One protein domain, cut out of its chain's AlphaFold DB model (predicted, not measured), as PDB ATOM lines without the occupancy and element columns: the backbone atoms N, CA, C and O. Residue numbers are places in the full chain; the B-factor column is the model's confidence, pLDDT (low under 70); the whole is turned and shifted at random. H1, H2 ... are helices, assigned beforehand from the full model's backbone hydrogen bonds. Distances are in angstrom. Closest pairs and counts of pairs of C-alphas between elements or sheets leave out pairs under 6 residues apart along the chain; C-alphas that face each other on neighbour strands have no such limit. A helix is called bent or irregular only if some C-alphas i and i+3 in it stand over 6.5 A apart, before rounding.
ATOM      1  N   ILE A  15     142.863 -20.583 207.765       93.44
ATOM      2  CA  ILE A  15     143.210 -19.335 208.458       93.44
ATOM      3  C   ILE A  15     144.658 -19.380 208.965       93.44
ATOM      4  O   ILE A  15     145.395 -18.415 208.771       93.44
ATOM      5  N   LYS A  16     145.082 -20.479 209.598       95.94
ATOM      6  CA  LYS A  16     146.455 -20.627 210.110       95.94
ATOM      7  C   LYS A  16     147.485 -20.593 208.987       95.94
ATOM      8  O   LYS A  16     148.493 -19.905 209.127       95.94
ATOM      9  N   ASP A  17     147.210 -21.269 207.878       96.00
ATOM     10  CA  ASP A  17     148.097 -21.294 206.716       96.00
ATOM     11  C   ASP A  17     148.226 -19.907 206.082       96.00
ATOM     12  O   ASP A  17     149.333 -19.470 205.763       96.00
ATOM     13  N   ALA A  18     147.113 -19.175 205.957       94.25
ATOM     14  CA  ALA A  18     147.124 -17.807 205.451       94.25
ATOM     15  C   ALA A  18     147.927 -16.863 206.360       94.25
ATOM     16  O   ALA A  18     148.742 -16.087 205.863       94.25
ATOM     17  N   VAL A  19     147.739 -16.951 207.682       97.44
ATOM     18  CA  VAL A  19     148.516 -16.162 208.652       97.44
ATOM     19  C   VAL A  19     150.002 -16.493 208.540       97.44
ATOM     20  O   VAL A  19     150.807 -15.584 208.362       97.44
ATOM     21  N   ALA A  20     150.370 -17.776 208.544       97.62
ATOM     22  CA  ALA A  20     151.765 -18.199 208.442       97.62
ATOM     23  C   ALA A  20     152.422 -17.744 207.125       97.62
ATOM     24  O   ALA A  20     153.584 -17.331 207.113       97.62
ATOM     25  N   ALA A  21     151.684 -17.784 206.010       97.75
ATOM     26  CA  ALA A  21     152.167 -17.296 204.724       97.75
ATOM     27  C   ALA A  21     152.428 -15.781 204.744       97.75
ATOM     28  O   ALA A  21     153.465 -15.333 204.252       97.75
ATOM     29  N   ILE A  22     151.523 -14.997 205.340       97.25
ATOM     30  CA  ILE A  22     151.679 -13.543 205.472       97.25
ATOM     31  C   ILE A  22     152.847 -13.206 206.400       97.25
ATOM     32  O   ILE A  22     153.705 -12.413 206.024       97.25
ATOM     33  N   GLU A  23     152.944 -13.849 207.565       98.19
ATOM     34  CA  GLU A  23     154.043 -13.626 208.512       98.19
ATOM     35  C   GLU A  23     155.408 -13.929 207.884       98.19
ATOM     36  O   GLU A  23     156.385 -13.213 208.119       98.19
ATOM     37  N   LYS A  24     155.481 -14.956 207.029       98.19
ATOM     38  CA  LYS A  24     156.687 -15.253 206.255       98.19
ATOM     39  C   LYS A  24     157.030 -14.122 205.280       98.19
ATOM     40  O   LYS A  24     158.182 -13.694 205.244       98.19
ATOM     41  N   ILE A  25     156.056 -13.626 204.517       98.25
ATOM     42  CA  ILE A  25     156.256 -12.502 203.587       98.25
ATOM     43  C   ILE A  25     156.700 -11.246 204.350       98.25
ATOM     44  O   ILE A  25     157.628 -10.559 203.925       98.25
ATOM     45  N   ASP A  26     156.099 -10.962 205.502       98.12
ATOM     46  CA  ASP A  26     156.476  -9.822 206.337       98.12
ATOM     47  C   ASP A  26     157.905  -9.953 206.879       98.12
ATOM     48  O   ASP A  26     158.654  -8.969 206.908       98.12
ATOM     49  N   ALA A  27     158.326 -11.165 207.249       98.31
ATOM     50  CA  ALA A  27     159.702 -11.442 207.641       98.31
ATOM     51  C   ALA A  27     160.688 -11.218 206.480       98.31
ATOM     52  O   ALA A  27     161.749 -10.619 206.684       98.31
ATOM     53  N   GLU A  28     160.335 -11.633 205.261       97.94
ATOM     54  CA  GLU A  28     161.124 -11.378 204.047       97.94
ATOM     55  C   GLU A  28     161.225  -9.869 203.754       97.94
ATOM     56  O   GLU A  28     162.326  -9.339 203.568       97.94
ATOM     57  N   LEU A  29     160.108  -9.135 203.819       97.56
ATOM     58  CA  LEU A  29     160.084  -7.677 203.657       97.56
ATOM     59  C   LEU A  29     160.941  -6.966 204.709       97.56
ATOM     60  O   LEU A  29     161.643  -5.997 204.397       97.56
ATOM     61  N   LEU A  30     160.889  -7.417 205.964       97.81
ATOM     62  CA  LEU A  30     161.720  -6.872 207.028       97.81
ATOM     63  C   LEU A  30     163.203  -7.130 206.746       97.81
ATOM     64  O   LEU A  30     164.008  -6.202 206.859       97.81
ATOM     65  N   ALA A  31     163.569  -8.346 206.342       97.81
ATOM     66  CA  ALA A  31     164.946  -8.691 206.009       97.81
ATOM     67  C   ALA A  31     165.503  -7.789 204.894       97.81
ATOM     68  O   ALA A  31     166.596  -7.229 205.042       97.81
ATOM     69  N   GLU A  32     164.730  -7.549 203.835       98.19
ATOM     70  CA  GLU A  32     165.126  -6.651 202.745       98.19
ATOM     71  C   GLU A  32     165.269  -5.194 203.200       98.19
ATOM     72  O   GLU A  32     166.274  -4.535 202.907       98.19
ATOM     73  N   LYS A  33     164.329  -4.687 204.010       97.25
ATOM     74  CA  LYS A  33     164.443  -3.348 204.617       97.25
ATOM     75  C   LYS A  33     165.716  -3.220 205.452       97.25
ATOM     76  O   LYS A  33     166.410  -2.202 205.373       97.25
ATOM     77  N   MET A  34     166.064  -4.250 206.223       96.94
ATOM     78  CA  MET A  34     167.299  -4.270 207.010       96.94
ATOM     79  C   MET A  34     168.541  -4.257 206.113       96.94
ATOM     80  O   MET A  34     169.487  -3.514 206.394       96.94
ATOM     81  N   THR A  35     168.546  -5.017 205.018       97.75
ATOM     82  CA  THR A  35     169.629  -5.011 204.022       97.75
ATOM     83  C   THR A  35     169.797  -3.633 203.386       97.75
ATOM     84  O   THR A  35     170.910  -3.094 203.355       97.75
ATOM     85  N   TYR A  36     168.701  -3.010 202.954       97.56
ATOM     86  CA  TYR A  36     168.693  -1.644 202.437       97.56
ATOM     87  C   TYR A  36     169.286  -0.650 203.450       97.56
ATOM     88  O   TYR A  36     170.224   0.087 203.130       97.56
ATOM     89  N   MET A  37     168.821  -0.678 204.702       97.44
ATOM     90  CA  MET A  37     169.313   0.222 205.750       97.44
ATOM     91  C   MET A  37     170.803   0.021 206.049       97.44
ATOM     92  O   MET A  37     171.522   1.011 206.221       97.44
ATOM     93  N   LYS A  38     171.288  -1.229 206.065       98.12
ATOM     94  CA  LYS A  38     172.720  -1.546 206.212       98.12
ATOM     95  C   LYS A  38     173.538  -0.931 205.076       98.12
ATOM     96  O   LYS A  38     174.533  -0.259 205.343       98.12
ATOM     97  N   ARG A  39     173.093  -1.075 203.823       97.88
ATOM     98  CA  ARG A  39     173.762  -0.467 202.657       97.88
ATOM     99  C   ARG A  39     173.796   1.058 202.756       97.88
ATOM    100  O   ARG A  39     174.850   1.665 202.571       97.88
ATOM    101  N   CYS A  40     172.675   1.685 203.110       97.94
ATOM    102  CA  CYS A  40     172.618   3.132 203.309       97.94
ATOM    103  C   CYS A  40     173.533   3.604 204.443       97.94
ATOM    104  O   CYS A  40     174.121   4.678 204.326       97.94
ATOM    105  N   LYS A  41     173.674   2.824 205.524       98.06
ATOM    106  CA  LYS A  41     174.611   3.130 206.612       98.06
ATOM    107  C   LYS A  41     176.051   3.173 206.099       98.06
ATOM    108  O   LYS A  41     176.687   4.205 206.250       98.06
ATOM    109  N   VAL A  42     176.505   2.136 205.390       98.00
ATOM    110  CA  VAL A  42     177.866   2.088 204.815       98.00
ATOM    111  C   VAL A  42     178.149   3.300 203.920       98.00
ATOM    112  O   VAL A  42     179.218   3.898 203.987       98.00
ATOM    113  N   ILE A  43     177.185   3.707 203.090       97.94
ATOM    114  CA  ILE A  43     177.337   4.883 202.218       97.94
ATOM    115  C   ILE A  43     177.396   6.183 203.034       97.94
ATOM    116  O   ILE A  43     178.182   7.078 202.715       97.94
ATOM    117  N   ARG A  44     176.573   6.304 204.083       97.50
ATOM    118  CA  ARG A  44     176.584   7.464 204.985       97.50
ATOM    119  C   ARG A  44     177.909   7.588 205.731       97.50
ATOM    120  O   ARG A  44     178.410   8.707 205.820       97.50
ATOM    121  N   ASP A  45     178.471   6.472 206.181       98.19
ATOM    122  CA  ASP A  45     179.758   6.424 206.879       98.19
ATOM    123  C   ASP A  45     180.884   6.854 205.927       98.19
ATOM    124  O   ASP A  45     181.537   7.864 206.173       98.19
ATOM    125  N   ARG A  46     180.972   6.253 204.728       98.12
ATOM    126  CA  ARG A  46     181.923   6.682 203.679       98.12
ATOM    127  C   ARG A  46     181.812   8.170 203.342       98.12
ATOM    128  O   ARG A  46     182.808   8.835 203.071       98.12
ATOM    129  N   ARG A  47     180.590   8.711 203.313       96.94
ATOM    130  CA  ARG A  47     180.356  10.144 203.081       96.94
ATOM    131  C   ARG A  47     180.840  10.996 204.255       96.94
ATOM    132  O   ARG A  47     181.304  12.109 204.018       96.94
ATOM    133  N   ALA A  48     180.685  10.528 205.492       96.25
ATOM    134  CA  ALA A  48     181.205  11.208 206.671       96.25
ATOM    135  C   ALA A  48     182.738  11.275 206.622       96.25
ATOM    136  O   ALA A  48     183.267  12.379 206.741       96.25
ATOM    137  N   ASP A  49     183.399  10.162 206.287       97.88
ATOM    138  CA  ASP A  49     184.860  10.072 206.171       97.88
ATOM    139  C   ASP A  49     185.425  11.100 205.183       97.88
ATOM    140  O   ASP A  49     186.429  11.751 205.449       97.88
ATOM    141  N   GLN A  50     184.743  11.341 204.056       98.12
ATOM    142  CA  GLN A  50     185.172  12.368 203.094       98.12
ATOM    143  C   GLN A  50     185.164  13.786 203.678       98.12
ATOM    144  O   GLN A  50     185.991  14.618 203.307       98.12
ATOM    145  N   PHE A  51     184.237  14.087 204.588       97.50
ATOM    146  CA  PHE A  51     184.252  15.372 205.277       97.50
ATOM    147  C   PHE A  51     185.372  15.471 206.307       97.50
ATOM    148  O   PHE A  51     185.862  16.577 206.531       97.50
ATOM    149  N   ASP A  52     185.734  14.361 206.944       97.56
ATOM    150  CA  ASP A  52     186.847  14.312 207.890       97.56
ATOM    151  C   ASP A  52     188.184  14.456 207.154       97.56
ATOM    152  O   ASP A  52     188.935  15.379 207.452       97.56
ATOM    153  N   HIS A  53     188.386  13.732 206.052       97.25
ATOM    154  CA  HIS A  53     189.545  13.930 205.175       97.25
ATOM    155  C   HIS A  53     189.667  15.357 204.624       97.25
ATOM    156  O   HIS A  53     190.771  15.870 204.445       97.25
ATOM    157  N   ALA A  54     188.549  16.018 204.320       97.19
ATOM    158  CA  ALA A  54     188.581  17.420 203.916       97.19
ATOM    159  C   ALA A  54     189.009  18.337 205.076       97.19
ATOM    160  O   ALA A  54     189.738  19.304 204.849       97.19
ATOM    161  N   ALA A  55     188.584  18.030 206.304       96.62
ATOM    162  CA  ALA A  55     188.981  18.767 207.498       96.62
ATOM    163  C   ALA A  55     190.478  18.617 207.792       96.62
ATOM    164  O   ALA A  55     191.127  19.627 208.064       96.62
ATOM    165  N   ASP A  56     191.040  17.417 207.617       97.75
ATOM    166  CA  ASP A  56     192.485  17.161 207.740       97.75
ATOM    167  C   ASP A  56     193.313  18.002 206.753       97.75
ATOM    168  O   ASP A  56     194.467  18.338 207.006       97.75
ATOM    169  N   ARG A  57     192.705  18.399 205.629       97.44
ATOM    170  CA  ARG A  57     193.292  19.289 204.612       97.44
ATOM    171  C   ARG A  57     192.994  20.773 204.859       97.44
ATOM    172  O   ARG A  57     193.152  21.593 203.958       97.44
ATOM    173  N   GLY A  58     192.511  21.127 206.049       97.56
ATOM    174  CA  GLY A  58     192.210  22.502 206.447       97.56
ATOM    175  C   GLY A  58     190.855  23.039 205.972       97.56
ATOM    176  O   GLY A  58     190.549  24.214 206.187       97.56
ATOM    177  N   ILE A  59     189.996  22.221 205.350       97.75
ATOM    178  CA  ILE A  59     188.677  22.675 204.894       97.75
ATOM    179  C   ILE A  59     187.669  22.586 206.044       97.75
ATOM    180  O   ILE A  59     187.332  21.511 206.535       97.75
ATOM    181  N   ARG A  60     187.083  23.723 206.441       97.06
ATOM    182  CA  ARG A  60     186.069  23.760 207.510       97.06
ATOM    183  C   ARG A  60     184.834  22.913 207.154       97.06
ATOM    184  O   ARG A  60     183.996  23.334 206.351       97.06
ATOM    185  N   LYS A  61     184.657  21.771 207.837       96.00
ATOM    186  CA  LYS A  61     183.564  20.790 207.637       96.00
ATOM    187  C   LYS A  61     182.168  21.421 207.572       96.00
ATOM    188  O   LYS A  61     181.368  21.060 206.710       96.00
ATOM    189  N   LYS A  62     181.872  22.398 208.441       96.00
ATOM    190  CA  LYS A  62     180.588  23.131 208.448       96.00
ATOM    191  C   LYS A  62     180.330  23.859 207.122       96.00
ATOM    192  O   LYS A  62     179.235  23.750 206.577       96.00
ATOM    193  N   LEU A  63     181.334  24.565 206.596       97.62
ATOM    194  CA  LEU A  63     181.204  25.327 205.352       97.62
ATOM    195  C   LEU A  63     181.133  24.411 204.134       97.62
ATOM    196  O   LEU A  63     180.307  24.635 203.254       97.62
ATOM    197  N   LEU A  64     181.926  23.336 204.111       97.75
ATOM    198  CA  LEU A  64     181.863  22.357 203.028       97.75
ATOM    199  C   LEU A  64     180.484  21.682 202.955       97.75
ATOM    200  O   LEU A  64     179.913  21.558 201.874       97.75
ATOM    201  N   LYS A  65     179.900  21.309 204.104       97.00
ATOM    202  CA  LYS A  65     178.523  20.787 204.171       97.00
ATOM    203  C   LYS A  65     177.507  21.787 203.614       97.00
ATOM    204  O   LYS A  65     176.648  21.386 202.827       97.00
ATOM    205  N   ALA A  66     177.614  23.061 203.995       97.56
ATOM    206  CA  ALA A  66     176.744  24.118 203.482       97.56
ATOM    207  C   ALA A  66     176.875  24.260 201.957       97.56
ATOM    208  O   ALA A  66     175.865  24.248 201.259       97.56
ATOM    209  N   LYS A  67     178.106  24.272 201.429       97.56
ATOM    210  CA  LYS A  67     178.353  24.399 199.988       97.56
ATOM    211  C   LYS A  67     177.840  23.203 199.187       97.56
ATOM    212  O   LYS A  67     177.271  23.376 198.113       97.56
ATOM    213  N   ILE A  68     177.992  21.983 199.704       97.62
ATOM    214  CA  ILE A  68     177.425  20.782 199.068       97.62
ATOM    215  C   ILE A  68     175.892  20.850 199.047       97.62
ATOM    216  O   ILE A  68     175.292  20.498 198.031       97.62
ATOM    217  N   LYS A  69     175.259  21.322 200.130       96.94
ATOM    218  CA  LYS A  69     173.803  21.523 200.180       96.94
ATOM    219  C   LYS A  69     173.351  22.569 199.160       96.94
ATOM    220  O   LYS A  69     172.452  22.276 198.382       96.94
ATOM    221  N   GLU A  70     173.999  23.732 199.125       97.12
ATOM    222  CA  GLU A  70     173.741  24.803 198.149       97.12
ATOM    223  C   GLU A  70     173.789  24.268 196.710       97.12
ATOM    224  O   GLU A  70     172.833  24.416 195.957       97.12
ATOM    225  N   ARG A  71     174.856  23.544 196.345       97.44
ATOM    226  CA  ARG A  71     174.993  22.926 195.012       97.44
ATOM    227  C   ARG A  71     173.949  21.847 194.725       97.44
ATOM    228  O   ARG A  71     173.672  21.556 193.567       97.44
ATOM    229  N   GLY A  72     173.443  21.175 195.755       96.19
ATOM    230  CA  GLY A  72     172.347  20.218 195.620       96.19
ATOM    231  C   GLY A  72     171.019  20.908 195.328       96.19
ATOM    232  O   GLY A  72     170.283  20.441 194.473       96.19
ATOM    233  N   LEU A  73     170.740  22.020 196.008       95.62
ATOM    234  CA  LEU A  73     169.529  22.809 195.786       95.62
ATOM    235  C   LEU A  73     169.529  23.476 194.412       95.62
ATOM    236  O   LEU A  73     168.518  23.401 193.735       95.62
ATOM    237  N   ARG A  74     170.667  24.027 193.967       92.56
ATOM    238  CA  ARG A  74     170.785  24.603 192.616       92.56
ATOM    239  C   ARG A  74     170.468  23.586 191.526       92.56
ATOM    240  O   ARG A  74     169.544  23.806 190.776       92.56
ATOM    241  N   ARG A  75     171.099  22.405 191.556       95.38
ATOM    242  CA  ARG A  75     170.791  21.331 190.592       95.38
ATOM    243  C   ARG A  75     169.322  20.915 190.580       95.38
ATOM    244  O   ARG A  75     168.831  20.488 189.553       95.38
ATOM    245  N   LYS A  76     168.642  20.975 191.730       94.19
ATOM    246  CA  LYS A  76     167.205  20.691 191.795       94.19
ATOM    247  C   LYS A  76     166.368  21.820 191.212       94.19
ATOM    248  O   LYS A  76     165.353  21.515 190.616       94.19
ATOM    249  N   ALA A  77     166.768  23.072 191.429       89.81
ATOM    250  CA  ALA A  77     166.124  24.231 190.824       89.81
ATOM    251  C   ALA A  77     166.302  24.208 189.300       89.81
ATOM    252  O   ALA A  77     165.324  24.356 188.587       89.81
ATOM    253  N   ASP A  78     167.517  23.920 188.827       88.50
ATOM    254  CA  ASP A  78     167.823  23.780 187.400       88.50
ATOM    255  C   ASP A  78     166.981  22.656 186.768       88.50
ATOM    256  O   ASP A  78     166.439  22.825 185.685       88.50
ATOM    257  N   ALA A  79     166.797  21.541 187.486       93.75
ATOM    258  CA  ALA A  79     166.010  20.406 187.010       93.75
ATOM    259  C   ALA A  79     164.484  20.630 187.005       93.75
ATOM    260  O   ALA A  79     163.755  19.760 186.539       93.75
ATOM    261  N   VAL A  80     163.971  21.750 187.539       92.75
ATOM    262  CA  VAL A  80     162.519  22.036 187.530       92.75
ATOM    263  C   VAL A  80     161.987  22.123 186.104       92.75
ATOM    264  O   VAL A  80     160.865  21.704 185.850       92.75
TER     265      VAL A  80
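This is residues 15 to 80 of the 122 residues of an uncharacterized protein of Bradyrhizobium sp. 323S2 (UniProt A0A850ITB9). One very long helix, H1, makes the length of the model, and a second helix about half as long, H2, folds back from its far end, so that the two meet near their ends in an open, lopsided V. Most of H1, residues 15 to 47, and most of H2, residues 66 to 80, stand free. The printed part has 66 residues with two named helices, H1 then H2, and no named strand; the class is all helix. The whole is extended, with a radius of gyration of the C-alphas of 20.6 A, and its outline is flat, spanning 63 by 34 by 12 A.

Find C-alpha 15 at (143.210, -19.335, 208.458); from there H1, residues 15 to 56, runs 61.3 A to C-alpha 56 at (192.485, 17.161, 207.740). Then look at Lys 61, where H2, residues 61 to 80, begins; it runs 29.1 A to C-alpha 80 at (162.519, 22.036, 187.530). Neither helix is bent.

Look first at residues 51 to 55 of H1, which alone touch H2, and at residues 61 to 65 of H2, which alone touch H1. The closest C-alphas of the two helices are those of Ala 55 and Lys 61, 5.8 A apart. Their lines stand at a steep tilt of 61 degrees, and they run opposite ways. Their centres are 26.6 A apart. In H2 every O i to N i+4 pair is within hydrogen-bond range; in H1 37 of 38 are.

The two C-alphas farthest apart are those of Ile 15 and Gly 58, at 64.5 A. The printed part has no cut, and the link from H1 to H2, four residues, is tight. The mean pLDDT of the printed part is 96.8, and no printed residue is under 70.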